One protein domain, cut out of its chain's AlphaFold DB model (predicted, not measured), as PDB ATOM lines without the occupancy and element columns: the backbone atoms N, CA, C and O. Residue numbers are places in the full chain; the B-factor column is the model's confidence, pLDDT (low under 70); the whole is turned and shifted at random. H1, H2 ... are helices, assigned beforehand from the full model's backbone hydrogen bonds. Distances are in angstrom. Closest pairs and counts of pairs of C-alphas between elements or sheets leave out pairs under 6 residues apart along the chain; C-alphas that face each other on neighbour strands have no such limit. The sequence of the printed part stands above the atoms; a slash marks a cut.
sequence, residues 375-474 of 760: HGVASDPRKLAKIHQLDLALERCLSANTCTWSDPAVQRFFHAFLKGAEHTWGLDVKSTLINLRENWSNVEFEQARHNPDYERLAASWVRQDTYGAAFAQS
ATOM      1  N   HIS A 375     -43.485   8.262 -43.757       92.06
ATOM      2  CA  HIS A 375     -43.032   7.916 -45.099       92.06
ATOM      3  C   HIS A 375     -41.569   7.444 -45.160       92.06
ATOM      4  O   HIS A 375     -41.232   6.610 -46.004       92.06
ATOM      5  N   GLY A 376     -40.710   7.915 -44.250       93.62
ATOM      6  CA  GLY A 376     -39.304   7.507 -44.200       93.62
ATOM      7  C   GLY A 376     -39.089   6.099 -43.678       93.62
ATOM      8  O   GLY A 376     -38.105   5.456 -44.040       93.62
ATOM      9  N   VAL A 377     -39.996   5.577 -42.848       93.88
ATOM     10  CA  VAL A 377     -39.710   4.348 -42.095       93.88
ATOM     11  C   VAL A 377     -39.549   3.131 -42.996       93.88
ATOM     12  O   VAL A 377     -38.734   2.255 -42.711       93.88
ATOM     13  N   ALA A 378     -40.270   3.113 -44.123       94.00
ATOM     14  CA  ALA A 378     -40.200   2.053 -45.122       94.00
ATOM     15  C   ALA A 378     -38.901   2.084 -45.948       94.00
ATOM     16  O   ALA A 378     -38.716   1.236 -46.817       94.00
ATOM     17  N   SER A 379     -37.982   3.010 -45.667       95.38
ATOM     18  CA  SER A 379     -36.610   2.933 -46.172       95.38
ATOM     19  C   SER A 379     -35.809   1.775 -45.577       95.38
ATOM     20  O   SER A 379     -34.919   1.242 -46.239       95.38
ATOM     21  N   ASP A 380     -36.176   1.317 -44.374       94.38
ATOM     22  CA  ASP A 380     -35.592   0.139 -43.734       94.38
ATOM     23  C   ASP A 380     -36.662  -0.911 -43.389       94.38
ATOM     24  O   ASP A 380     -37.042  -1.082 -42.221       94.38
ATOM     25  N   PRO A 381     -37.167  -1.656 -44.391       93.06
ATOM     26  CA  PRO A 381     -38.163  -2.696 -44.149       93.06
ATOM     27  C   PRO A 381     -37.633  -3.825 -43.253       93.06
ATOM     28  O   PRO A 381     -38.413  -4.479 -42.561       93.06
ATOM     29  N   ARG A 382     -36.309  -4.051 -43.223       91.44
ATOM     30  CA  ARG A 382     -35.690  -5.086 -42.382       91.44
ATOM     31  C   ARG A 382     -35.761  -4.688 -40.909       91.44
ATOM     32  O   ARG A 382     -36.206  -5.492 -40.091       91.44
ATOM     33  N   LYS A 383     -35.373  -3.455 -40.568       92.44
ATOM     34  CA  LYS A 383     -35.492  -2.915 -39.203       92.44
ATOM     35  C   LYS A 383     -36.950  -2.885 -38.752       92.44
ATOM     36  O   LYS A 383     -37.240  -3.338 -37.646       92.44
ATOM     37  N   LEU A 384     -37.872  -2.421 -39.602       92.44
ATOM     38  CA  LEU A 384     -39.306  -2.405 -39.286       92.44
ATOM     39  C   LEU A 384     -39.852  -3.795 -38.951       92.44
ATOM     40  O   LEU A 384     -40.508  -3.969 -37.922       92.44
ATOM     41  N   ALA A 385     -39.536  -4.789 -39.782       92.56
ATOM     42  CA  ALA A 385     -39.924  -6.173 -39.553       92.56
ATOM     43  C   ALA A 385     -39.385  -6.713 -38.222       92.56
ATOM     44  O   ALA A 385     -40.125  -7.334 -37.457       92.56
ATOM     45  N   LYS A 386     -38.107  -6.456 -37.922       94.06
ATOM     46  CA  LYS A 386     -37.477  -6.891 -36.671       94.06
ATOM     47  C   LYS A 386     -38.155  -6.261 -35.461       94.06
ATOM     48  O   LYS A 386     -38.563  -7.000 -34.574       94.06
ATOM     49  N   ILE A 387     -38.335  -4.937 -35.442       93.44
ATOM     50  CA  ILE A 387     -39.013  -4.227 -34.343       93.44
ATOM     51  C   ILE A 387     -40.403  -4.818 -34.119       93.44
ATOM     52  O   ILE A 387     -40.738  -5.172 -32.994       93.44
ATOM     53  N   HIS A 388     -41.180  -5.020 -35.182       93.88
ATOM     54  CA  HIS A 388     -42.506  -5.613 -35.052       93.88
ATOM     55  C   HIS A 388     -42.470  -7.034 -34.461       93.88
ATOM     56  O   HIS A 388     -43.258  -7.354 -33.575       93.88
ATOM     57  N   GLN A 389     -41.538  -7.887 -34.899       94.62
ATOM     58  CA  GLN A 389     -41.405  -9.239 -34.350       94.62
ATOM     59  C   GLN A 389     -40.945  -9.256 -32.888       94.62
ATOM     60  O   GLN A 389     -41.376 -10.128 -32.131       94.62
ATOM     61  N   LEU A 390     -40.098  -8.307 -32.481       96.44
ATOM     62  CA  LEU A 390     -39.703  -8.129 -31.083       96.44
ATOM     63  C   LEU A 390     -40.891  -7.708 -30.212       96.44
ATOM     64  O   LEU A 390     -41.083  -8.275 -29.137       96.44
ATOM     65  N   ASP A 391     -41.708  -6.781 -30.710       95.88
ATOM     66  CA  ASP A 391     -42.927  -6.317 -30.047       95.88
ATOM     67  C   ASP A 391     -43.923  -7.477 -29.851       95.88
ATOM     68  O   ASP A 391     -44.322  -7.794 -28.731       95.88
ATOM     69  N   LEU A 392     -44.202  -8.241 -30.916       94.31
ATOM     70  CA  LEU A 392     -45.077  -9.420 -30.854       94.31
ATOM     71  C   LEU A 392     -44.564 -10.512 -29.903       94.31
ATOM     72  O   LEU A 392     -45.365 -11.223 -29.286       94.31
ATOM     73  N   ALA A 393     -43.244 -10.709 -29.819       97.00
ATOM     74  CA  ALA A 393     -42.650 -11.669 -28.891       97.00
ATOM     75  C   ALA A 393     -42.882 -11.239 -27.438       97.00
ATOM     76  O   ALA A 393     -43.266 -12.059 -26.600       97.00
ATOM     77  N   LEU A 394     -42.706  -9.946 -27.154       97.62
ATOM     78  CA  LEU A 394     -42.945  -9.367 -25.837       97.62
ATOM     79  C   LEU A 394     -44.417  -9.466 -25.435       97.62
ATOM     80  O   LEU A 394     -44.713  -9.986 -24.358       97.62
ATOM     81  N   GLU A 395     -45.332  -9.032 -26.304       96.06
ATOM     82  CA  GLU A 395     -46.776  -9.101 -26.060       96.06
ATOM     83  C   GLU A 395     -47.217 -10.525 -25.745       96.06
ATOM     84  O   GLU A 395     -47.858 -10.768 -24.724       96.06
ATOM     85  N   ARG A 396     -46.806 -11.487 -26.581       95.94
ATOM     86  CA  ARG A 396     -47.119 -12.903 -26.381       95.94
ATOM     87  C   ARG A 396     -46.563 -13.416 -25.061       95.94
ATOM     88  O   ARG A 396     -47.234 -14.177 -24.367       95.94
ATOM     89  N   CYS A 397     -45.333 -13.040 -24.731       97.31
ATOM     90  CA  CYS A 397     -44.670 -13.503 -23.527       97.31
ATOM     91  C   CYS A 397     -45.376 -13.016 -22.254       97.31
ATOM     92  O   CYS A 397     -45.581 -13.799 -21.320       97.31
ATOM     93  N   LEU A 398     -45.804 -11.752 -22.245       97.25
ATOM     94  CA  LEU A 398     -46.563 -11.153 -21.152       97.25
ATOM     95  C   LEU A 398     -47.988 -11.713 -21.086       97.25
ATOM     96  O   LEU A 398     -48.426 -12.139 -20.020       97.25
ATOM     97  N   SER A 399     -48.695 -11.796 -22.217       96.12
ATOM     98  CA  SER A 399     -50.078 -12.289 -22.256       96.12
ATOM     99  C   SER A 399     -50.185 -13.771 -21.884       96.12
ATOM    100  O   SER A 399     -51.178 -14.197 -21.298       96.12
ATOM    101  N   ALA A 400     -49.167 -14.572 -22.215       96.38
ATOM    102  CA  ALA A 400     -49.082 -15.984 -21.846       96.38
ATOM    103  C   ALA A 400     -48.529 -16.214 -20.428       96.38
ATOM    104  O   ALA A 400     -48.441 -17.365 -20.000       96.38
ATOM    105  N   ASN A 401     -48.154 -15.153 -19.700       95.69
ATOM    106  CA  ASN A 401     -47.474 -15.217 -18.402       95.69
ATOM    107  C   ASN A 401     -46.189 -16.073 -18.417       95.69
ATOM    108  O   ASN A 401     -45.836 -16.692 -17.413       95.69
ATOM    109  N   THR A 402     -45.484 -16.131 -19.552       95.94
ATOM    110  CA  THR A 402     -44.202 -16.848 -19.675       95.94
ATOM    111  C   THR A 402     -42.997 -15.975 -19.328       95.94
ATOM    112  O   THR A 402     -41.894 -16.497 -19.181       95.94
ATOM    113  N   CYS A 403     -43.206 -14.667 -19.185       96.50
ATOM    114  CA  CYS A 403     -42.297 -13.721 -18.543       96.50
ATOM    115  C   CYS A 403     -43.103 -12.626 -17.835       96.50
ATOM    116  O   CYS A 403     -44.319 -12.518 -18.001       96.50
ATOM    117  N   THR A 404     -42.421 -11.803 -17.040       96.56
ATOM    118  CA  THR A 404     -43.025 -10.675 -16.330       96.56
ATOM    119  C   THR A 404     -42.146  -9.439 -16.460       96.56
ATOM    120  O   THR A 404     -40.930  -9.535 -16.602       96.56
ATOM    121  N   TRP A 405     -42.750  -8.256 -16.339       96.25
ATOM    122  CA  TRP A 405     -42.001  -6.994 -16.331       96.25
ATOM    123  C   TRP A 405     -40.970  -6.892 -15.194       96.25
ATOM    124  O   TRP A 405     -39.991  -6.166 -15.305       96.25
ATOM    125  N   SER A 406     -41.179  -7.606 -14.084       94.50
ATOM    126  CA  SER A 406     -40.246  -7.612 -12.953       94.50
ATOM    127  C   SER A 406     -38.949  -8.379 -13.233       94.50
ATOM    128  O   SER A 406     -38.050  -8.347 -12.399       94.50
ATOM    129  N   ASP A 407     -38.862  -9.115 -14.345       95.31
ATOM    130  CA  ASP A 407     -37.632  -9.774 -14.771       95.31
ATOM    131  C   ASP A 407     -36.647  -8.735 -15.350       95.31
ATOM    132  O   ASP A 407     -36.946  -8.106 -16.374       95.31
ATOM    133  N   PRO A 408     -35.443  -8.569 -14.767       94.44
ATOM    134  CA  PRO A 408     -34.435  -7.649 -15.289       94.44
ATOM    135  C   PRO A 408     -34.013  -7.940 -16.736       94.44
ATOM    136  O   PRO A 408     -33.573  -7.035 -17.443       94.44
ATOM    137  N   ALA A 409     -34.102  -9.187 -17.212       95.19
ATOM    138  CA  ALA A 409     -33.838  -9.504 -18.616       95.19
ATOM    139  C   ALA A 409     -34.894  -8.885 -19.544       95.19
ATOM    140  O   ALA A 409     -34.535  -8.332 -20.582       95.19
ATOM    141  N   VAL A 410     -36.171  -8.900 -19.143       97.19
ATOM    142  CA  VAL A 410     -37.274  -8.291 -19.904       97.19
ATOM    143  C   VAL A 410     -37.133  -6.773 -19.947       97.19
ATOM    144  O   VAL A 410     -37.285  -6.188 -21.015       97.19
ATOM    145  N   GLN A 411     -36.774  -6.129 -18.832       97.00
ATOM    146  CA  GLN A 411     -36.558  -4.676 -18.812       97.00
ATOM    147  C   GLN A 411     -35.375  -4.253 -19.694       97.00
ATOM    148  O   GLN A 411     -35.494  -3.303 -20.464       97.00
ATOM    149  N   ARG A 412     -34.252  -4.987 -19.636       95.94
ATOM    150  CA  ARG A 412     -33.082  -4.742 -20.501       95.94
ATOM    151  C   ARG A 412     -33.407  -4.948 -21.978       95.94
ATOM    152  O   ARG A 412     -33.025  -4.122 -22.802       95.94
ATOM    153  N   PHE A 413     -34.136  -6.015 -22.299       97.44
ATOM    154  CA  PHE A 413     -34.653  -6.254 -23.643       97.44
ATOM    155  C   PHE A 413     -35.519  -5.096 -24.120       97.44
ATOM    156  O   PHE A 413     -35.273  -4.557 -25.194       97.44
ATOM    157  N   PHE A 414     -36.498  -4.695 -23.310       97.81
ATOM    158  CA  PHE A 414     -37.457  -3.668 -23.679       97.81
ATOM    159  C   PHE A 414     -36.792  -2.301 -23.860       97.81
ATOM    160  O   PHE A 414     -37.071  -1.621 -24.843       97.81
ATOM    161  N   HIS A 415     -35.867  -1.916 -22.974       96.94
ATOM    162  CA  HIS A 415     -35.106  -0.668 -23.110       96.94
ATOM    163  C   HIS A 415     -34.325  -0.605 -24.433       96.94
ATOM    164  O   HIS A 415     -34.375   0.412 -25.130       96.94
ATOM    165  N   ALA A 416     -33.656  -1.700 -24.811       95.81
ATOM    166  CA  ALA A 416     -32.942  -1.804 -26.081       95.81
ATOM    167  C   ALA A 416     -33.898  -1.798 -27.287       95.81
ATOM    168  O   ALA A 416     -33.681  -1.057 -28.242       95.81
ATOM    169  N   PHE A 417     -34.986  -2.570 -27.221       95.88
ATOM    170  CA  PHE A 417     -36.031  -2.628 -28.248       95.88
ATOM    171  C   PHE A 417     -36.658  -1.252 -28.513       95.88
ATOM    172  O   PHE A 417     -36.850  -0.873 -29.669       95.88
ATOM    173  N   LEU A 418     -36.922  -0.472 -27.459       96.81
ATOM    174  CA  LEU A 418     -37.605   0.818 -27.558       96.81
ATOM    175  C   LEU A 418     -36.844   1.821 -28.443       96.81
ATOM    176  O   LEU A 418     -37.466   2.608 -29.159       96.81
ATOM    177  N   LYS A 419     -35.505   1.718 -28.501       95.50
ATOM    178  CA  LYS A 419     -34.665   2.511 -29.416       95.50
ATOM    179  C   LYS A 419     -35.025   2.294 -30.890       95.50
ATOM    180  O   LYS A 419     -34.786   3.183 -31.711       95.50
ATOM    181  N   GLY A 420     -35.598   1.145 -31.243       94.25
ATOM    182  CA  GLY A 420     -36.081   0.866 -32.592       94.25
ATOM    183  C   GLY A 420     -37.143   1.859 -33.070       94.25
ATOM    184  O   GLY A 420     -37.130   2.216 -34.247       94.25
ATOM    185  N   ALA A 421     -37.999   2.339 -32.160       94.75
ATOM    186  CA  ALA A 421     -39.057   3.310 -32.446       94.75
ATOM    187  C   ALA A 421     -38.630   4.776 -32.248       94.75
ATOM    188  O   ALA A 421     -39.395   5.683 -32.572       94.75
ATOM    189  N   GLU A 422     -37.431   5.030 -31.712       95.94
ATOM    190  CA  GLU A 422     -36.846   6.374 -31.699       95.94
ATOM    191  C   GLU A 422     -36.631   6.854 -33.142       95.94
ATOM    192  O   GLU A 422     -36.222   6.081 -34.011       95.94
ATOM    193  N   HIS A 423     -36.951   8.125 -33.387       94.31
ATOM    194  CA  HIS A 423     -37.214   8.643 -34.728       94.31
ATOM    195  C   HIS A 423     -35.969   8.863 -35.625       94.31
ATOM    196  O   HIS A 423     -36.100   9.371 -36.739       94.31
ATOM    197  N   THR A 424     -34.768   8.477 -35.184       94.44
ATOM    198  CA  THR A 424     -33.520   8.611 -35.948       94.44
ATOM    199  C   THR A 424     -33.150   7.305 -36.664       94.44
ATOM    200  O   THR A 424     -32.892   6.276 -36.025       94.44
ATOM    201  N   TRP A 425     -33.048   7.338 -38.002       94.19
ATOM    202  CA  TRP A 425     -32.663   6.172 -38.826       94.19
ATOM    203  C   TRP A 425     -31.167   6.055 -39.102       94.19
ATOM    204  O   TRP A 425     -30.703   4.954 -39.397       94.19
ATOM    205  N   GLY A 426     -30.397   7.122 -38.915       95.56
ATOM    206  CA  GLY A 426     -28.961   7.161 -39.157       95.56
ATOM    207  C   GLY A 426     -28.408   8.569 -39.001       95.56
ATOM    208  O   GLY A 426     -29.080   9.440 -38.448       95.56
ATOM    209  N   LEU A 427     -27.187   8.766 -39.496       96.75
ATOM    210  CA  LEU A 427     -26.567  10.086 -39.553       96.75
ATOM    211  C   LEU A 427     -27.341  11.018 -40.488       96.75
ATOM    212  O   LEU A 427     -27.967  10.568 -41.449       96.75
ATOM    213  N   ASP A 428     -27.221  12.316 -40.230       94.38
ATOM    214  CA  ASP A 428     -27.645  13.356 -41.160       94.38
ATOM    215  C   ASP A 428     -26.944  13.202 -42.523       94.38
ATOM    216  O   ASP A 428     -25.710  13.235 -42.627       94.38
ATOM    217  N   VAL A 429     -27.727  13.012 -43.582       94.31
ATOM    218  CA  VAL A 429     -27.224  12.709 -44.923       94.31
ATOM    219  C   VAL A 429     -26.523  13.931 -45.518       94.31
ATOM    220  O   VAL A 429     -25.462  13.761 -46.128       94.31
ATOM    221  N   LYS A 430     -27.050  15.153 -45.328       90.94
ATOM    222  CA  LYS A 430     -26.481  16.366 -45.947       90.94
ATOM    223  C   LYS A 430     -25.131  16.758 -45.351       90.94
ATOM    224  O   LYS A 430     -24.234  17.144 -46.099       90.94
ATOM    225  N   SER A 431     -24.941  16.612 -44.039       90.69
ATOM    226  CA  SER A 431     -23.638  16.862 -43.409       90.69
ATOM    227  C   SER A 431     -22.648  15.710 -43.587       90.69
ATOM    228  O   SER A 431     -21.439  15.932 -43.489       90.69
ATOM    229  N   THR A 432     -23.125  14.495 -43.883       94.31
ATOM    230  CA  THR A 432     -22.255  13.330 -44.107       94.31
ATOM    231  C   THR A 432     -21.771  13.224 -45.555       94.31
ATOM    232  O   THR A 432     -20.605  12.904 -45.773       94.31
ATOM    233  N   LEU A 433     -22.622  13.488 -46.555       93.25
ATOM    234  CA  LEU A 433     -22.267  13.369 -47.975       93.25
ATOM    235  C   LEU A 433     -21.851  14.718 -48.576       93.25
ATOM    236  O   LEU A 433     -22.691  15.499 -49.013       93.25
ATOM    237  N   ILE A 434     -20.542  14.946 -48.728       87.56
ATOM    238  CA  ILE A 434     -19.993  16.201 -49.285       87.56
ATOM    239  C   ILE A 434     -20.542  16.504 -50.692       87.56
ATOM    240  O   ILE A 434     -20.839  17.650 -51.021       87.56
ATOM    241  N   ASN A 435     -20.699  15.471 -51.525       87.31
ATOM    242  CA  ASN A 435     -21.219  15.584 -52.892       87.31
ATOM    243  C   ASN A 435     -22.681  15.122 -52.982       87.31
ATOM    244  O   ASN A 435     -23.041  14.367 -53.887       87.31
ATOM    245  N   LEU A 436     -23.521  15.547 -52.031       90.12
ATOM    246  CA  LEU A 436     -24.927  15.144 -51.932       90.12
ATOM    247  C   LEU A 436     -25.683  15.258 -53.266       90.12
ATOM    248  O   LEU A 436     -26.458  14.370 -53.607       90.12
ATOM    249  N   ARG A 437     -25.447  16.319 -54.040       91.44
ATOM    250  CA  ARG A 437     -26.208  16.622 -55.267       91.44
ATOM    251  C   ARG A 437     -25.667  15.961 -56.541       91.44
ATOM    252  O   ARG A 437     -26.148  16.267 -57.631       91.44
ATOM    253  N   GLU A 438     -24.666  15.092 -56.416       92.50
ATOM    254  CA  GLU A 438     -24.011  14.389 -57.528       92.50
ATOM    255  C   GLU A 438     -24.135  12.859 -57.376       92.50
ATOM    256  O   GLU A 438     -24.679  12.363 -56.389       92.50
ATOM    257  N   ASN A 439     -23.595  12.098 -58.336       94.12
ATOM    258  CA  ASN A 439     -23.571  10.626 -58.350       94.12
ATOM    259  C   ASN A 439     -24.964   9.984 -58.264       94.12
ATOM    260  O   ASN A 439     -25.204   9.086 -57.455       94.12
ATOM    261  N   TRP A 440     -25.901  10.488 -59.067       94.00
ATOM    262  CA  TRP A 440     -27.288  10.032 -59.045       94.00
ATOM    263  C   TRP A 440     -27.538   8.814 -59.927       94.00
ATOM    264  O   TRP A 440     -28.355   7.974 -59.559       94.00
ATOM    265  N   SER A 441     -26.857   8.689 -61.071       93.94
ATOM    266  CA  SER A 441     -27.025   7.499 -61.911       93.94
ATOM    267  C   SER A 441     -26.473   6.261 -61.199       93.94
ATOM    268  O   SER A 441     -25.468   6.352 -60.496       93.94
ATOM    269  N   ASN A 442     -27.068   5.084 -61.416       92.94
ATOM    270  CA  ASN A 442     -26.591   3.846 -60.781       92.94
ATOM    271  C   ASN A 442     -25.113   3.541 -61.077       92.94
ATOM    272  O   ASN A 442     -24.424   2.971 -60.238       92.94
ATOM    273  N   VAL A 443     -24.605   3.950 -62.244       92.69
ATOM    274  CA  VAL A 443     -23.190   3.777 -62.605       92.69
ATOM    275  C   VAL A 443     -22.282   4.655 -61.742       92.69
ATOM    276  O   VAL A 443     -21.283   4.168 -61.216       92.69
ATOM    277  N   GLU A 444     -22.614   5.938 -61.589       94.69
ATOM    278  CA  GLU A 444     -21.837   6.862 -60.755       94.69
ATOM    279  C   GLU A 444     -21.982   6.516 -59.271       94.69
ATOM    280  O   GLU A 444     -20.997   6.517 -58.534       94.69
ATOM    281  N   PHE A 445     -23.196   6.176 -58.837       95.56
ATOM    282  CA  PHE A 445     -23.486   5.776 -57.468       95.56
ATOM    283  C   PHE A 445     -22.723   4.507 -57.072       95.56
ATOM    284  O   PHE A 445     -22.101   4.493 -56.014       95.56
ATOM    285  N   GLU A 446     -22.695   3.471 -57.918       94.62
ATOM    286  CA  GLU A 446     -21.935   2.246 -57.629       94.62
ATOM    287  C   GLU A 446     -20.444   2.535 -57.435       94.62
ATOM    288  O   GLU A 446     -19.802   1.917 -56.595       94.62
ATOM    289  N   GLN A 447     -19.880   3.494 -58.170       94.44
ATOM    290  CA  GLN A 447     -18.493   3.915 -57.961       94.44
ATOM    291  C   GLN A 447     -18.342   4.708 -56.660       94.44
ATOM    292  O   GLN A 447     -17.395   4.493 -55.905       94.44
ATOM    293  N   ALA A 448     -19.280   5.617 -56.384       95.12
ATOM    294  CA  ALA A 448     -19.229   6.511 -55.236       95.12
ATOM    295  C   ALA A 448     -19.503   5.814 -53.898       95.12
ATOM    296  O   ALA A 448     -18.961   6.247 -52.881       95.12
ATOM    297  N   ARG A 449     -20.311   4.746 -53.869       94.50
ATOM    298  CA  ARG A 449     -20.758   4.105 -52.621       94.50
ATOM    299  C   ARG A 449     -19.649   3.405 -51.830       94.50
ATOM    300  O   ARG A 449     -19.867   3.077 -50.670       94.50
ATOM    301  N   HIS A 450     -18.484   3.203 -52.446       94.38
ATOM    302  CA  HIS A 450     -17.266   2.677 -51.809       94.38
ATOM    303  C   HIS A 450     -16.350   3.790 -51.269       94.38
ATOM    304  O   HIS A 450     -15.239   3.524 -50.819       94.38
ATOM    305  N   ASN A 451     -16.774   5.058 -51.344       95.38
ATOM    306  CA  ASN A 451     -16.062   6.165 -50.712       95.38
ATOM    307  C   ASN A 451     -16.393   6.245 -49.208       95.38
ATOM    308  O   ASN A 451     -17.521   5.927 -48.815       95.38
ATOM    309  N   PRO A 452     -15.478   6.781 -48.375       96.06
ATOM    310  CA  PRO A 452     -15.644   6.808 -46.919       96.06
ATOM    311  C   PRO A 452     -16.940   7.458 -46.420       96.06
ATOM    312  O   PRO A 452     -17.522   6.977 -45.453       96.06
ATOM    313  N   ASP A 453     -17.416   8.523 -47.071       95.50
ATOM    314  CA  ASP A 453     -18.641   9.227 -46.665       95.50
ATOM    315  C   ASP A 453     -19.890   8.340 -46.827       95.50
ATOM    316  O   ASP A 453     -20.752   8.294 -45.949       95.50
ATOM    317  N   TYR A 454     -19.959   7.578 -47.925       96.31
ATOM    318  CA  TYR A 454     -21.062   6.657 -48.207       96.31
ATOM    319  C   TYR A 454     -21.014   5.436 -47.288       96.31
ATOM    320  O   TYR A 454     -22.044   5.035 -46.748       96.31
ATOM    321  N   GLU A 455     -19.824   4.875 -47.061       96.25
ATOM    322  CA  GLU A 455     -19.631   3.764 -46.124       96.25
ATOM    323  C   GLU A 455     -19.970   4.177 -44.688       96.25
ATOM    324  O   GLU A 455     -20.641   3.434 -43.970       96.25
ATOM    325  N   ARG A 456     -19.564   5.386 -44.274       96.25
ATOM    326  CA  ARG A 456     -19.904   5.961 -42.967       96.25
ATOM    327  C   ARG A 456     -21.413   6.103 -42.804       96.25
ATOM    328  O   ARG A 456     -21.940   5.732 -41.752       96.25
ATOM    329  N   LEU A 457     -22.099   6.614 -43.826       95.88
ATOM    330  CA  LEU A 457     -23.550   6.759 -43.815       95.88
ATOM    331  C   LEU A 457     -24.246   5.389 -43.744       95.88
ATOM    332  O   LEU A 457     -25.053   5.168 -42.841       95.88
ATOM    333  N   ALA A 458     -23.864   4.431 -44.592       95.94
ATOM    334  CA  ALA A 458     -24.425   3.077 -44.581       95.94
ATOM    335  C   ALA A 458     -24.194   2.349 -43.246       95.94
ATOM    336  O   ALA A 458     -25.104   1.727 -42.695       95.94
ATOM    337  N   ALA A 459     -22.997   2.479 -42.669       96.25
ATOM    338  CA  ALA A 459     -22.677   1.920 -41.359       96.25
ATOM    339  C   ALA A 459     -23.518   2.540 -40.230       96.25
ATOM    340  O   ALA A 459     -23.752   1.887 -39.208       96.25
ATOM    341  N   SER A 460     -23.979   3.785 -40.385       96.44
ATOM    342  CA  SER A 460     -24.865   4.422 -39.408       96.44
ATOM    343  C   SER A 460     -26.259   3.790 -39.375       96.44
ATOM    344  O   SER A 460     -26.788   3.576 -38.286       96.44
ATOM    345  N   TRP A 461     -26.803   3.392 -40.530       95.62
ATOM    346  CA  TRP A 461     -28.095   2.700 -40.617       95.62
ATOM    347  C   TRP A 461     -28.021   1.295 -40.008       95.62
ATOM    348  O   TRP A 461     -28.834   0.938 -39.156       95.62
ATOM    349  N   VAL A 462     -26.965   0.534 -40.328       94.94
ATOM    350  CA  VAL A 462     -26.703  -0.785 -39.712       94.94
ATOM    351  C   VAL A 462     -26.596  -0.680 -38.187       94.94
ATOM    352  O   VAL A 462     -27.039  -1.563 -37.447       94.94
ATOM    353  N   ARG A 463     -26.033   0.422 -37.681       94.75
ATOM    354  CA  ARG A 463     -25.944   0.666 -36.241       94.75
ATOM    355  C   ARG A 463     -27.321   0.858 -35.606       94.75
ATOM    356  O   ARG A 463     -27.525   0.340 -34.512       94.75
ATOM    357  N   GLN A 464     -28.260   1.542 -36.261       94.31
ATOM    358  CA  GLN A 464     -29.618   1.684 -35.723       94.31
ATOM    359  C   GLN A 464     -30.319   0.330 -35.574       94.31
ATOM    360  O   GLN A 464     -30.910   0.066 -34.526       94.31
ATOM    361  N   ASP A 465     -30.191  -0.550 -36.569       91.19
ATOM    362  CA  ASP A 465     -30.667  -1.937 -36.487       91.19
ATOM    363  C   ASP A 465     -29.985  -2.711 -35.344       91.19
ATOM    364  O   ASP A 465     -30.638  -3.409 -34.566       91.19
ATOM    365  N   THR A 466     -28.673  -2.524 -35.179       92.75
ATOM    366  CA  THR A 466     -27.903  -3.189 -34.120       92.75
ATOM    367  C   THR A 466     -28.438  -2.845 -32.729       92.75
ATOM    368  O   THR A 466     -28.624  -3.751 -31.921       92.75
ATOM    369  N   TYR A 467     -28.715  -1.572 -32.430       92.00
ATOM    370  CA  TYR A 467     -29.238  -1.186 -31.112       92.00
ATOM    371  C   TYR A 467     -30.717  -1.524 -30.932       92.00
ATOM    372  O   TYR A 467     -31.087  -2.035 -29.879       92.00
ATOM    373  N   GLY A 468     -31.548  -1.250 -31.943       90.00
ATOM    374  CA  GLY A 468     -32.995  -1.452 -31.856       90.00
ATOM    375  C   GLY A 468     -33.432  -2.915 -31.936       90.00
ATOM    376  O   GLY A 468     -34.536  -3.230 -31.502       90.00
ATOM    377  N   ALA A 469     -32.594  -3.811 -32.477       92.75
ATOM    378  CA  ALA A 469     -32.947  -5.217 -32.656       92.75
ATOM    379  C   ALA A 469     -31.900  -6.208 -32.129       92.75
ATOM    380  O   ALA A 469     -32.198  -6.981 -31.216       92.75
ATOM    381  N   ALA A 470     -30.677  -6.208 -32.671       93.44
ATOM    382  CA  ALA A 470     -29.680  -7.233 -32.325       93.44
ATOM    383  C   ALA A 470     -29.277  -7.180 -30.840       93.44
ATOM    384  O   ALA A 470     -29.149  -8.210 -30.172       93.44
ATOM    385  N   PHE A 471     -29.124  -5.973 -30.298       94.81
ATOM    386  CA  PHE A 471     -28.814  -5.770 -28.892       94.81
ATOM    387  C   PHE A 471     -29.978  -6.196 -27.989       94.81
ATOM    388  O   PHE A 471     -29.749  -6.914 -27.014       94.81
ATOM    389  N   ALA A 472     -31.217  -5.859 -28.359       95.62
ATOM    390  CA  ALA A 472     -32.406  -6.326 -27.651       95.62
ATOM    391  C   ALA A 472     -32.441  -7.860 -27.589       95.62
ATOM    392  O   ALA A 472     -32.512  -8.423 -26.500       95.62
ATOM    393  N   GLN A 473     -32.261  -8.550 -28.721       95.12
ATOM    394  CA  GLN A 473     -32.178 -10.014 -28.761       95.12
ATOM    395  C   GLN A 473     -31.120 -10.567 -27.792       95.12
ATOM    396  O   GLN A 473     -31.382 -11.536 -27.075       95.12
ATOM    397  N   SER A 474     -29.937  -9.947 -27.733       93.81
ATOM    398  CA  SER A 474     -28.860 -10.399 -26.846       93.81
ATOM    399  C   SER A 474     -29.222 -10.315 -25.356       93.81
ATOM    400  O   SER A 474     -28.796 -11.170 -24.578       93.81
TER     401      SER A 474
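What this domain is: This is residues 375 to 474 of the 760 residues of the protein "Predicted protein" of Monosiga brevicollis (UniProt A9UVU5). The helices make a long rod: the last part of H6, residues 464 to 474, packs on the hairpin of H2 and H3 in a three-helix bundle, up and down, each running against the one before. At the rod's other end H4 packs on residues 453 to 457 of H6, and H5 stands crosswise near the start of H6. The 100 printed residues hold six named helices, H1 to H6 in chain order, and no named strand: all helix. The whole is loose, with a radius of gyration of the C-alphas of 17.5 A and spans of 54 by 20 by 19 A.

How they stand to each other: Start at the hub, H6, residues 452 to 474, with a kink of 42 degrees near residue 466. Its residues 464 to 474 touch H3, residues 408 to 421, closest at C-alphas Gly 420 and Gly 468, 3.9 A, opposite ways at a shallow tilt of 34.6 degrees, only just short of steep. H2, residues 381 to 399, touches H6 with residues 383 to 390 alone, closest at C-alphas Lys 383 and Asp 465, 5.6 A. H4, residues 429 to 432, touches H6, closest at C-alphas Thr 432 and Asp 453, 6.0 A. H5, residues 442 to 448, is close to H6 but not clearly touching, about perpendicular at 89 degrees. Every O i to N i+4 pair is within hydrogen-bond range in H2 and H5, against 7 of 10 in H3, 17 of 19 in H6 and 0 of 1 in H1, residues 375 to 379, where 1 of 2 O i to N i+3 pairs is; H4 is too short for an i+4 pair.

Where its parts are: Find C-alpha 452 at (-15.644, 6.808, -46.919); H6 runs 29.6 A to C-alpha 474 at (-28.860, -10.399, -26.846). H2 is 26.7 A long, H3 20.9 A, H5 9.6 A, H1 8.2 A and H4 5.1 A.

The domain as a whole: Look to Asn 401 and Glu 438 for the two C-alphas farthest apart, 54.4 A. The printed part has no cut, no link is long, and no printed residue is under 70 in pLDDT.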